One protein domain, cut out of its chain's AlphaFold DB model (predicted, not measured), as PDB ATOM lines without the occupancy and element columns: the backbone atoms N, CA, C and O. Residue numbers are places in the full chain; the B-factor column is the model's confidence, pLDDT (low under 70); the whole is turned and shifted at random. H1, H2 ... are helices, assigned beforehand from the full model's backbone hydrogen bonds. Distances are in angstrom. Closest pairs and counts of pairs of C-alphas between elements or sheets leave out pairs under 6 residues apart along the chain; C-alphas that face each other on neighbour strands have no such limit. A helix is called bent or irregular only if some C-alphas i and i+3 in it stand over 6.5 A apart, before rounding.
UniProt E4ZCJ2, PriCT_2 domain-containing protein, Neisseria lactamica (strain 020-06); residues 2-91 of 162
ATOM      1  N   ALA A   2      40.308 -43.567  32.680       54.41
ATOM      2  CA  ALA A   2      41.504 -44.426  32.785       54.41
ATOM      3  C   ALA A   2      42.580 -43.914  33.770       54.41
ATOM      4  O   ALA A   2      43.128 -44.690  34.539       54.41
ATOM      5  N   GLU A   3      42.811 -42.603  33.796       72.81
ATOM      6  CA  GLU A   3      43.835 -41.985  34.644       72.81
ATOM      7  C   GLU A   3      43.494 -42.023  36.142       72.81
ATOM      8  O   GLU A   3      44.366 -42.248  36.971       72.81
ATOM      9  N   TYR A   4      42.211 -41.918  36.503       82.12
ATOM     10  CA  TYR A   4      41.766 -42.001  37.899       82.12
ATOM     11  C   TYR A   4      41.990 -43.406  38.477       82.12
ATOM     12  O   TYR A   4      42.527 -43.554  39.574       82.12
ATOM     13  N   ASP A   5      41.619 -44.443  37.721       82.00
ATOM     14  CA  ASP A   5      41.819 -45.835  38.134       82.00
ATOM     15  C   ASP A   5      43.305 -46.221  38.167       82.00
ATOM     16  O   ASP A   5      43.725 -46.939  39.075       82.00
ATOM     17  N   GLU A   6      44.129 -45.707  37.246       82.81
ATOM     18  CA  GLU A   6      45.583 -45.914  37.284       82.81
ATOM     19  C   GLU A   6      46.229 -45.274  38.512       82.81
ATOM     20  O   GLU A   6      47.061 -45.911  39.158       82.81
ATOM     21  N   ILE A   7      45.837 -44.050  38.876       86.44
ATOM     22  CA  ILE A   7      46.369 -43.384  40.070       86.44
ATOM     23  C   ILE A   7      45.914 -44.128  41.333       86.44
ATOM     24  O   ILE A   7      46.725 -44.343  42.235       86.44
ATOM     25  N   ARG A   8      44.660 -44.604  41.384       87.50
ATOM     26  CA  ARG A   8      44.166 -45.439  42.494       87.50
ATOM     27  C   ARG A   8      44.984 -46.721  42.632       87.50
ATOM     28  O   ARG A   8      45.406 -47.069  43.732       87.50
ATOM     29  N   ALA A   9      45.212 -47.411  41.515       87.31
ATOM     30  CA  ALA A   9      45.995 -48.637  41.482       87.31
ATOM     31  C   ALA A   9      47.453 -48.383  41.880       87.31
ATOM     32  O   ALA A   9      48.024 -49.167  42.621       87.31
ATOM     33  N   ALA A  10      48.059 -47.285  41.437       88.38
ATOM     34  CA  ALA A  10      49.426 -46.946  41.811       88.38
ATOM     35  C   ALA A  10      49.551 -46.610  43.309       88.38
ATOM     36  O   ALA A  10      50.490 -47.071  43.957       88.38
ATOM     37  N   LEU A  11      48.590 -45.868  43.876       89.62
ATOM     38  CA  LEU A  11      48.558 -45.552  45.307       89.62
ATOM     39  C   LEU A  11      48.433 -46.796  46.181       89.62
ATOM     40  O   LEU A  11      49.096 -46.869  47.208       89.62
ATOM     41  N   SER A  12      47.644 -47.798  45.785       89.06
ATOM     42  CA  SER A  12      47.457 -49.007  46.604       89.06
ATOM     43  C   SER A  12      48.740 -49.829  46.803       89.06
ATOM     44  O   SER A  12      48.816 -50.622  47.739       89.06
ATOM     45  N   HIS A  13      49.765 -49.618  45.970       87.88
ATOM     46  CA  HIS A  13      51.094 -50.211  46.142       87.88
ATOM     47  C   HIS A  13      52.030 -49.393  47.040       87.88
ATOM     48  O   HIS A  13      53.127 -49.853  47.349       87.88
ATOM     49  N   ILE A  14      51.636 -48.191  47.453       88.75
ATOM     50  CA  ILE A  14      52.423 -47.313  48.321       88.75
ATOM     51  C   ILE A  14      51.802 -47.350  49.720       88.75
ATOM     52  O   ILE A  14      50.593 -47.201  49.872       88.75
ATOM     53  N   GLY A  15      52.616 -47.537  50.759       86.56
ATOM     54  CA  GLY A  15      52.141 -47.463  52.144       86.56
ATOM     55  C   GLY A  15      51.825 -46.023  52.565       86.56
ATOM     56  O   GLY A  15      52.610 -45.116  52.286       86.56
ATOM     57  N   ALA A  16      50.701 -45.815  53.254       88.62
ATOM     58  CA  ALA A  16      50.258 -44.494  53.719       88.62
ATOM     59  C   ALA A  16      50.782 -44.107  55.120       88.62
ATOM     60  O   ALA A  16      50.432 -43.045  55.632       88.62
ATOM     61  N   ASP A  17      51.606 -44.951  55.750       85.38
ATOM     62  CA  ASP A  17      52.132 -44.722  57.106       85.38
ATOM     63  C   ASP A  17      53.254 -43.674  57.166       85.38
ATOM     64  O   ASP A  17      53.431 -43.006  58.187       85.38
ATOM     65  N   ASP A  18      54.024 -43.508  56.085       87.00
ATOM     66  CA  ASP A  18      55.081 -42.501  56.041       87.00
ATOM     67  C   ASP A  18      54.488 -41.112  55.780       87.00
ATOM     68  O   ASP A  18      53.877 -40.856  54.741       87.00
ATOM     69  N   ARG A  19      54.673 -40.191  56.733       86.12
ATOM     70  CA  ARG A  19      54.060 -38.858  56.674       86.12
ATOM     71  C   ARG A  19      54.572 -38.023  55.505       86.12
ATOM     72  O   ARG A  19      53.793 -37.254  54.947       86.12
ATOM     73  N   ASP A  20      55.851 -38.133  55.159       87.62
ATOM     74  CA  ASP A  20      56.431 -37.371  54.053       87.62
ATOM     75  C   ASP A  20      55.862 -37.887  52.728       87.62
ATOM     76  O   ASP A  20      55.298 -37.114  51.956       87.62
ATOM     77  N   MET A  21      55.867 -39.208  52.529       88.81
ATOM     78  CA  MET A  21      55.230 -39.879  51.395       88.81
ATOM     79  C   MET A  21      53.752 -39.505  51.281       88.81
ATOM     80  O   MET A  21      53.283 -39.144  50.206       88.81
ATOM     81  N   TRP A  22      53.026 -39.519  52.397       91.25
ATOM     82  CA  TRP A  22      51.615 -39.160  52.467       91.25
ATOM     83  C   TRP A  22      51.335 -37.744  51.951       91.25
ATOM     84  O   TRP A  22      50.404 -37.549  51.164       91.25
ATOM     85  N   ILE A  23      52.174 -36.773  52.332       90.06
ATOM     86  CA  ILE A  23      52.105 -35.395  51.826       90.06
ATOM     87  C   ILE A  23      52.436 -35.368  50.331       90.06
ATOM     88  O   ILE A  23      51.663 -34.815  49.551       90.06
ATOM     89  N   ARG A  24      53.538 -36.003  49.911       89.62
ATOM     90  CA  ARG A  24      53.983 -35.984  48.508       89.62
ATOM     91  C   ARG A  24      52.961 -36.587  47.554       89.62
ATOM     92  O   ARG A  24      52.747 -36.054  46.468       89.62
ATOM     93  N   MET A  25      52.334 -37.691  47.950       91.25
ATOM     94  CA  MET A  25      51.292 -38.342  47.160       91.25
ATOM     95  C   MET A  25      50.039 -37.466  47.081       91.25
ATOM     96  O   MET A  25      49.436 -37.367  46.018       91.25
ATOM     97  N   GLY A  26      49.686 -36.775  48.169       90.81
ATOM     98  CA  GLY A  26      48.579 -35.817  48.176       90.81
ATOM     99  C   GLY A  26      48.812 -34.638  47.237       90.81
ATOM    100  O   GLY A  26      47.927 -34.293  46.457       90.81
ATOM    101  N   GLU A  27      50.017 -34.063  47.251       90.25
ATOM    102  CA  GLU A  27      50.401 -32.995  46.321       90.25
ATOM    103  C   GLU A  27      50.392 -33.471  44.863       90.25
ATOM    104  O   GLU A  27      49.834 -32.784  44.011       90.25
ATOM    105  N   ALA A  28      50.920 -34.670  44.589       89.81
ATOM    106  CA  ALA A  28      50.935 -35.260  43.251       89.81
ATOM    107  C   ALA A  28      49.524 -35.489  42.682       89.81
ATOM    108  O   ALA A  28      49.267 -35.194  41.517       89.81
ATOM    109  N   VAL A  29      48.600 -35.997  43.505       89.69
ATOM    110  CA  VAL A  29      47.202 -36.226  43.105       89.69
ATOM    111  C   VAL A  29      46.473 -34.899  42.877       89.69
ATOM    112  O   VAL A  29      45.705 -34.775  41.924       89.69
ATOM    113  N   LYS A  30      46.726 -33.895  43.726       89.44
ATOM    114  CA  LYS A  30      46.120 -32.564  43.604       89.44
ATOM    115  C   LYS A  30      46.624 -31.795  42.381       89.44
ATOM    116  O   LYS A  30      45.864 -31.015  41.817       89.44
ATOM    117  N   ASP A  31      47.875 -31.999  41.976       86.00
ATOM    118  CA  ASP A  31      48.443 -31.396  40.764       86.00
ATOM    119  C   ASP A  31      47.765 -31.919  39.486       86.00
ATOM    120  O   ASP A  31      47.487 -31.137  38.581       86.00
ATOM    121  N   GLU A  32      47.449 -33.219  39.435       84.75
ATOM    122  CA  GLU A  32      46.888 -33.867  38.240       84.75
ATOM    123  C   GLU A  32      45.357 -33.768  38.157       84.75
ATOM    124  O   GLU A  32      44.805 -33.389  37.127       84.75
ATOM    125  N   ILE A  33      44.651 -34.101  39.244       83.88
ATOM    126  CA  ILE A  33      43.178 -34.202  39.264       83.88
ATOM    127  C   ILE A  33      42.534 -32.950  39.888       83.88
ATOM    128  O   ILE A  33      41.325 -32.739  39.792       83.88
ATOM    129  N   GLY A  34      43.316 -32.085  40.537       84.44
ATOM    130  CA  GLY A  34      42.770 -30.956  41.285       84.44
ATOM    131  C   GLY A  34      41.991 -31.410  42.520       84.44
ATOM    132  O   GLY A  34      42.311 -32.418  43.151       84.44
ATOM    133  N   GLU A  35      40.953 -30.657  42.883       87.50
ATOM    134  CA  GLU A  35      40.157 -30.899  44.097       87.50
ATOM    135  C   GLU A  35      39.373 -32.225  44.062       87.50
ATOM    136  O   GLU A  35      39.164 -32.837  45.111       87.50
ATOM    137  N   ASP A  36      39.017 -32.729  42.875       85.75
ATOM    138  CA  ASP A  36      38.336 -34.023  42.708       85.75
ATOM    139  C   ASP A  36      39.234 -35.221  43.080       85.75
ATOM    140  O   ASP A  36      38.749 -36.326  43.351       85.75
ATOM    141  N   GLY A  37      40.551 -35.005  43.167       86.44
ATOM    142  CA  GLY A  37      41.526 -35.994  43.622       86.44
ATOM    143  C   GLY A  37      41.486 -36.278  45.128       86.44
ATOM    144  O   GLY A  37      42.034 -37.290  45.569       86.44
ATOM    145  N   PHE A  38      40.809 -35.438  45.926       91.38
ATOM    146  CA  PHE A  38      40.772 -35.590  47.385       91.38
ATOM    147  C   PHE A  38      40.224 -36.953  47.809       91.38
ATOM    148  O   PHE A  38      40.813 -37.598  48.666       91.38
ATOM    149  N   HIS A  39      39.122 -37.406  47.204       91.25
ATOM    150  CA  HIS A  39      38.477 -38.664  47.600       91.25
ATOM    151  C   HIS A  39      39.400 -39.871  47.397       91.25
ATOM    152  O   HIS A  39      39.421 -40.790  48.209       91.25
ATOM    153  N   LEU A  40      40.179 -39.859  46.317       90.50
ATOM    154  CA  LEU A  40      41.103 -40.930  45.970       90.50
ATOM    155  C   LEU A  40      42.271 -40.998  46.958       90.50
ATOM    156  O   LEU A  40      42.602 -42.064  47.475       90.50
ATOM    157  N   TRP A  41      42.867 -39.843  47.248       92.88
ATOM    158  CA  TRP A  41      43.942 -39.751  48.223       92.88
ATOM    159  C   TRP A  41      43.455 -40.006  49.655       92.88
ATOM    160  O   TRP A  41      44.172 -40.635  50.426       92.88
ATOM    161  N   ASP A  42      42.246 -39.572  50.020       93.00
ATOM    162  CA  ASP A  42      41.656 -39.803  51.343       93.00
ATOM    163  C   ASP A  42      41.357 -41.288  51.582       93.00
ATOM    164  O   ASP A  42      41.728 -41.823  52.623       93.00
ATOM    165  N   GLU A  43      40.776 -41.979  50.598       91.81
ATOM    166  CA  GLU A  43      40.530 -43.426  50.650       91.81
ATOM    167  C   GLU A  43      41.838 -44.212  50.829       91.81
ATOM    168  O   GLU A  43      41.924 -45.105  51.671       91.81
ATOM    169  N   TRP A  44      42.892 -43.838  50.100       93.00
ATOM    170  CA  TRP A  44      44.225 -44.406  50.298       93.00
ATOM    171  C   TRP A  44      44.810 -44.053  51.671       93.00
ATOM    172  O   TRP A  44      45.373 -44.908  52.351       93.00
ATOM    173  N   SER A  45      44.633 -42.813  52.125       91.06
ATOM    174  CA  SER A  45      45.125 -42.338  53.422       91.06
ATOM    175  C   SER A  45      44.540 -43.120  54.593       91.06
ATOM    176  O   SER A  45      45.226 -43.311  55.595       91.06
ATOM    177  N   GLN A  46      43.298 -43.595  54.465       91.94
ATOM    178  CA  GLN A  46      42.629 -44.427  55.469       91.94
ATOM    179  C   GLN A  46      43.319 -45.779  55.695       91.94
ATOM    180  O   GLN A  46      43.077 -46.416  56.718       91.94
ATOM    181  N   THR A  47      44.184 -46.220  54.775       88.56
ATOM    182  CA  THR A  47      44.955 -47.462  54.938       88.56
ATOM    183  C   THR A  47      46.102 -47.334  55.945       88.56
ATOM    184  O   THR A  47      46.574 -48.351  56.447       88.56
ATOM    185  N   GLY A  48      46.531 -46.107  56.268       84.25
ATOM    186  CA  GLY A  48      47.591 -45.843  57.241       84.25
ATOM    187  C   GLY A  48      47.091 -45.929  58.684       84.25
ATOM    188  O   GLY A  48      46.011 -45.433  59.019       84.25
ATOM    189  N   GLY A  49      47.900 -46.503  59.578       83.75
ATOM    190  CA  GLY A  49      47.498 -46.755  60.969       83.75
ATOM    191  C   GLY A  49      47.233 -45.492  61.802       83.75
ATOM    192  O   GLY A  49      46.557 -45.556  62.828       83.75
ATOM    193  N   SER A  50      47.739 -44.336  61.364       83.56
ATOM    194  CA  SER A  50      47.609 -43.039  62.042       83.56
ATOM    195  C   SER A  50      46.624 -42.074  61.363       83.56
ATOM    196  O   SER A  50      46.743 -40.858  61.526       83.56
ATOM    197  N   TYR A  51      45.688 -42.578  60.554       89.69
ATOM    198  CA  TYR A  51      44.765 -41.731  59.799       89.69
ATOM    199  C   TYR A  51      43.790 -40.940  60.691       89.69
ATOM    200  O   TYR A  51      43.185 -41.461  61.629       89.69
ATOM    201  N   ASN A  52      43.577 -39.669  60.338       90.50
ATOM    202  CA  ASN A  52      42.542 -38.817  60.913       90.50
ATOM    203  C   ASN A  52      41.896 -37.963  59.813       90.50
ATOM    204  O   ASN A  52      42.560 -37.133  59.192       90.50
ATOM    205  N   ALA A  53      40.582 -38.106  59.617       90.50
ATOM    206  CA  ALA A  53      39.846 -37.423  58.548       90.50
ATOM    207  C   ALA A  53      39.861 -35.888  58.653       90.50
ATOM    208  O   ALA A  53      39.853 -35.178  57.642       90.50
ATOM    209  N   ARG A  54      39.897 -35.342  59.876       91.44
ATOM    210  CA  ARG A  54      40.004 -33.893  60.088       91.44
ATOM    211  C   ARG A  54      41.372 -33.391  59.635       91.44
ATOM    212  O   ARG A  54      41.452 -32.368  58.954       91.44
ATOM    213  N   ASP A  55      42.421 -34.122  59.992       89.38
ATOM    214  CA  ASP A  55      43.796 -33.747  59.678       89.38
ATOM    215  C   ASP A  55      44.101 -33.966  58.187       89.38
ATOM    216  O   ASP A  55      44.803 -33.154  57.587       89.38
ATOM    217  N   ALA A  56      43.492 -34.978  57.556       91.69
ATOM    218  CA  ALA A  56      43.521 -35.192  56.109       91.69
ATOM    219  C   ALA A  56      42.917 -34.003  55.344       91.69
ATOM    220  O   ALA A  56      43.572 -33.432  54.472       91.69
ATOM    221  N   LYS A  57      41.720 -33.535  55.731       92.62
ATOM    222  CA  LYS A  57      41.106 -32.329  55.143       92.62
ATOM    223  C   LYS A  57      41.948 -31.072  55.343       92.62
ATOM    224  O   LYS A  57      42.027 -30.239  54.439       92.62
ATOM    225  N   ALA A  58      42.531 -30.893  56.527       91.75
ATOM    226  CA  ALA A  58      43.377 -29.738  56.810       91.75
ATOM    227  C   ALA A  58      44.655 -29.756  55.958       91.75
ATOM    228  O   ALA A  58      45.006 -28.740  55.358       91.75
ATOM    229  N   ALA A  59      45.302 -30.918  55.845       91.19
ATOM    230  CA  ALA A  59      46.482 -31.095  55.012       91.19
ATOM    231  C   ALA A  59      46.169 -30.885  53.527       91.19
ATOM    232  O   ALA A  59      46.864 -30.110  52.874       91.19
ATOM    233  N   TRP A  60      45.067 -31.446  53.021       93.00
ATOM    234  CA  TRP A  60      44.647 -31.268  51.630       93.00
ATOM    235  C   TRP A  60      44.493 -29.796  51.238       93.00
ATOM    236  O   TRP A  60      44.955 -29.358  50.183       93.00
ATOM    237  N   LYS A  61      43.896 -28.992  52.125       90.31
ATOM    238  CA  LYS A  61      43.783 -27.538  51.929       90.31
ATOM    239  C   LYS A  61      45.135 -26.822  51.931       90.31
ATOM    240  O   LYS A  61      45.250 -25.769  51.314       90.31
ATOM    241  N   SER A  62      46.129 -27.364  52.631       87.75
ATOM    242  CA  SER A  62      47.480 -26.796  52.698       87.75
ATOM    243  C   SER A  62      48.355 -27.154  51.494       87.75
ATOM    244  O   SER A  62      49.288 -26.410  51.191       87.75
ATOM    245  N   PHE A  63      48.041 -28.252  50.798       88.38
ATOM    246  CA  PHE A  63      48.787 -28.709  49.631       88.38
ATOM    247  C   PHE A  63      48.711 -27.700  48.496       88.38
ATOM    248  O   PHE A  63      47.623 -27.233  48.122       88.38
ATOM    249  N   LYS A  64      49.884 -27.393  47.941       80.62
ATOM    250  CA  LYS A  64      50.032 -26.475  46.818       80.62
ATOM    251  C   LYS A  64      50.358 -27.271  45.555       80.62
ATOM    252  O   LYS A  64      51.347 -28.000  45.560       80.62
ATOM    253  N   PRO A  65      49.570 -27.123  44.479       75.25
ATOM    254  CA  PRO A  65      49.915 -27.725  43.196       75.25
ATOM    255  C   PRO A  65      51.229 -27.131  42.659       75.25
ATOM    256  O   PRO A  65      51.602 -26.008  43.012       75.25
ATOM    257  N   GLY A  66      51.930 -27.877  41.805       71.56
ATOM    258  CA  GLY A  66      53.138 -27.423  41.112       71.56
ATOM    259  C   GLY A  66      54.480 -27.706  41.801       71.56
ATOM    260  O   GLY A  66      55.513 -27.299  41.263       71.56
ATOM    261  N   HIS A  67      54.498 -28.382  42.956       73.38
ATOM    262  CA  HIS A  67      55.738 -28.829  43.615       73.38
ATOM    263  C   HIS A  67      56.105 -30.280  43.282       73.38
ATOM    264  O   HIS A  67      57.276 -30.580  43.046       73.38
ATOM    265  N   ILE A  68      55.115 -31.175  43.251       82.62
ATOM    266  CA  ILE A  68      55.298 -32.607  43.008       82.62
ATOM    267  C   ILE A  68      54.306 -33.031  41.938       82.62
ATOM    268  O   ILE A  68      53.108 -32.823  42.084       82.62
ATOM    269  N   SER A  69      54.817 -33.628  40.863       82.75
ATOM    270  CA  SER A  69      53.994 -34.129  39.762       82.75
ATOM    271  C   SER A  69      53.583 -35.583  39.977       82.75
ATOM    272  O   SER A  69      54.258 -36.341  40.688       82.75
ATOM    273  N   ILE A  70      52.536 -36.009  39.263       84.81
ATOM    274  CA  ILE A  70      52.048 -37.396  39.259       84.81
ATOM    275  C   ILE A  70      53.123 -38.426  38.878       84.81
ATOM    276  O   ILE A  70      53.090 -39.574  39.321       84.81
ATOM    277  N   GLY A  71      54.155 -38.012  38.133       82.38
ATOM    278  CA  GLY A  71      55.298 -38.865  37.806       82.38
ATOM    279  C   GLY A  71      56.036 -39.390  39.044       82.38
ATOM    280  O   GLY A  71      56.550 -40.507  39.018       82.38
ATOM    281  N   THR A  72      56.043 -38.630  40.143       85.94
ATOM    282  CA  THR A  72      56.647 -39.047  41.422       85.94
ATOM    283  C   THR A  72      55.855 -40.182  42.065       85.94
ATOM    284  O   THR A  72      56.442 -41.141  42.566       85.94
ATOM    285  N   LEU A  73      54.523 -40.118  41.987       87.62
ATOM    286  CA  LEU A  73      53.630 -41.169  42.466       87.62
ATOM    287  C   LEU A  73      53.862 -42.466  41.688       87.62
ATOM    288  O   LEU A  73      54.132 -43.505  42.286       87.62
ATOM    289  N   PHE A  74      53.882 -42.401  40.356       85.56
ATOM    290  CA  PHE A  74      54.170 -43.580  39.536       85.56
ATOM    291  C   PHE A  74      55.589 -44.117  39.736       85.56
ATOM    292  O   PHE A  74      55.802 -45.328  39.686       85.56
ATOM    293  N   HIS A  75      56.570 -43.249  39.989       85.12
ATOM    294  CA  HIS A  75      57.928 -43.671  40.316       85.12
ATOM    295  C   HIS A  75      57.957 -44.515  41.599       85.12
ATOM    296  O   HIS A  75      58.487 -45.626  41.580       85.12
ATOM    297  N   HIS A  76      57.336 -44.037  42.682       85.88
ATOM    298  CA  HIS A  76      57.262 -44.779  43.942       85.88
ATOM    299  C   HIS A  76      56.405 -46.042  43.839       85.88
ATOM    300  O   HIS A  76      56.794 -47.082  44.368       85.88
ATOM    301  N   ALA A  77      55.294 -46.008  43.104       87.56
ATOM    302  CA  ALA A  77      54.488 -47.200  42.860       87.56
ATOM    303  C   ALA A  77      55.313 -48.293  42.158       87.56
ATOM    304  O   ALA A  77      55.315 -49.449  42.582       87.56
ATOM    305  N   ARG A  78      56.092 -47.932  41.127       84.56
ATOM    306  CA  ARG A  78      56.976 -48.872  40.410       84.56
ATOM    307  C   ARG A  78      58.085 -49.430  41.300       84.56
ATOM    308  O   ARG A  78      58.417 -50.606  41.168       84.56
ATOM    309  N   GLN A  79      58.634 -48.625  42.212       85.62
ATOM    310  CA  GLN A  79      59.590 -49.109  43.219       85.62
ATOM    311  C   GLN A  79      58.969 -50.166  44.145       85.62
ATOM    312  O   GLN A  79      59.653 -51.108  44.531       85.62
ATOM    313  N   ASN A  80      57.671 -50.056  44.438       84.75
ATOM    314  CA  ASN A  80      56.913 -51.021  45.243       84.75
ATOM    315  C   ASN A  80      56.309 -52.175  44.416       84.75
ATOM    316  O   ASN A  80      55.444 -52.911  44.888       84.75
ATOM    317  N   GLY A  81      56.767 -52.366  43.174       82.25
ATOM    318  CA  GLY A  81      56.380 -53.502  42.338       82.25
ATOM    319  C   GLY A  81      55.116 -53.301  41.502       82.25
ATOM    320  O   GLY A  81      54.694 -54.247  40.833       82.25
ATOM    321  N   TRP A  82      54.536 -52.096  41.474       83.12
ATOM    322  CA  TRP A  82      53.426 -51.788  40.570       83.12
ATOM    323  C   TRP A  82      53.870 -51.896  39.107       83.12
ATOM    324  O   TRP A  82      54.899 -51.340  38.699       83.12
ATOM    325  N   ARG A  83      53.080 -52.610  38.302       76.94
ATOM    326  CA  ARG A  83      53.280 -52.741  36.856       76.94
ATOM    327  C   ARG A  83      52.099 -52.094  36.144       76.94
ATOM    328  O   ARG A  83      50.980 -52.568  36.320       76.94
ATOM    329  N   PRO A  84      52.327 -51.043  35.348       69.31
ATOM    330  CA  PRO A  84      51.233 -50.379  34.665       69.31
ATOM    331  C   PRO A  84      50.713 -51.282  33.533       69.31
ATOM    332  O   PRO A  84      51.505 -51.810  32.749       69.31
ATOM    333  N   GLU A  85      49.393 -51.486  33.449       66.19
ATOM    334  CA  GLU A  85      48.777 -52.271  32.362       66.19
ATOM    335  C   GLU A  85      48.819 -51.536  31.014       66.19
ATOM    336  O   GLU A  85      48.841 -52.160  29.953       66.19
ATOM    337  N   LYS A  86      48.885 -50.201  31.047       62.06
ATOM    338  CA  LYS A  86      49.146 -49.343  29.890       62.06
ATOM    339  C   LYS A  86      50.475 -48.625  30.098       62.06
ATOM    340  O   LYS A  86      50.738 -48.172  31.203       62.06
ATOM    341  N   PRO A  87      51.338 -48.496  29.082       56.59
ATOM    342  CA  PRO A  87      52.564 -47.731  29.246       56.59
ATOM    343  C   PRO A  87      52.210 -46.276  29.574       56.59
ATOM    344  O   PRO A  87      51.693 -45.561  28.719       56.59
ATOM    345  N   TYR A  88      52.489 -45.852  30.810       57.84
ATOM    346  CA  TYR A  88      52.435 -44.446  31.198       57.84
ATOM    347  C   TYR A  88      53.306 -43.652  30.225       57.84
ATOM    348  O   TYR A  88      54.506 -43.922  30.105       57.84
ATOM    349  N   VAL A  89      52.698 -42.700  29.520       58.88
ATOM    350  CA  VAL A  89      53.418 -41.754  28.672       58.88
ATOM    351  C   VAL A  89      53.780 -40.574  29.570       58.88
ATOM    352  O   VAL A  89      52.902 -39.773  29.889       58.88
ATOM    353  N   PRO A  90      55.033 -40.463  30.048       57.03
ATOM    354  CA  PRO A  90      55.433 -39.283  30.790       57.03
ATOM    355  C   PRO A  90      55.279 -38.048  29.902       57.03
ATOM    356  O   PRO A  90      55.614 -38.096  28.718       57.03
ATOM    357  N   LEU A  91      54.859 -36.932  30.504       56.50
ATOM    358  CA  LEU A  91      55.002 -35.605  29.902       56.50
ATOM    359  C   LEU A  91      56.425 -35.448  29.357       56.50
ATOM    360  O   LEU A  91      57.399 -35.845  30.020       56.50
TER     361      LEU A  91
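This is residues 2 to 91 of the 162 residues of the protein "PriCT_2 domain-containing protein" of Neisseria lactamica (strain 020-06) (UniProt E4ZCJ2). A long helix, H2, folds back on itself, and its two arms H2a and H2b, side by side, make the core; H1 and H4 pack on one side of this core and H3 on the other. A tail, residues 80 to 91, forms one end of the longest axis, with H3 at the other. The 90 printed residues hold four named helices in the order H1, H2, H3, H4 and no named strand, an all-helix domain. It is compact, with a radius of gyration of the C-alphas of 12.1 A and spans of 36 by 26 by 20 A.

H1, residues 2 to 12, comes first. H2, residues 19 to 45, was assigned as one helix by its hydrogen bonds but is bent, with C-alphas 32 and 35 9.4 A apart; its arms are H2a, residues 19 to 32, and H2b, residues 35 to 45. H2b is itself irregular, with C-alphas 36 and 39 6.7 A apart. The arms touch, opposite ways at a shallow tilt of 29 degrees, closest at the C-alphas of Val 29 and Gly 37, 5.7 A. H1 touches H2b, the same way at a shallow tilt of 29 degrees, closest at the C-alphas of Arg 8 and Leu 40, 6.5 A. H3, residues 53 to 62, forms a helical hairpin with H2b at a steep tilt of 44 degrees; their closest C-alphas, of Asp 42 and Ala 56, are 6.9 A apart. H4, residues 70 to 79, touches H2a at a steep tilt of 48 degrees, closest at the C-alphas of Ala 28 and Ile 70, 4.7 A. H4 also touches H1, closest at the C-alphas of Ala 10 and Ala 77, 5.2 A. H1 and H3 are apart. Every O i to N i+4 pair is within hydrogen-bond range in H1, H2a, H3 and H4, and 5 of 7 are in H2b.

H1 starts with C-alpha 2 at (41.504, -44.426, 32.785) and is 15.7 A long. H2a is 20.4 A long and H2b 15.6 A. H3 is 14.3 A long, and H4 is 14.5 A long and ends with C-alpha 79 at (59.590, -49.109, 43.219).

The two C-alphas farthest apart, of Arg 54 and Pro 87, are 36.1 A apart. The printed part has no cut, and its three links between helices are short. The pLDDT is under 70 at residue 2 and residues 84 to 91.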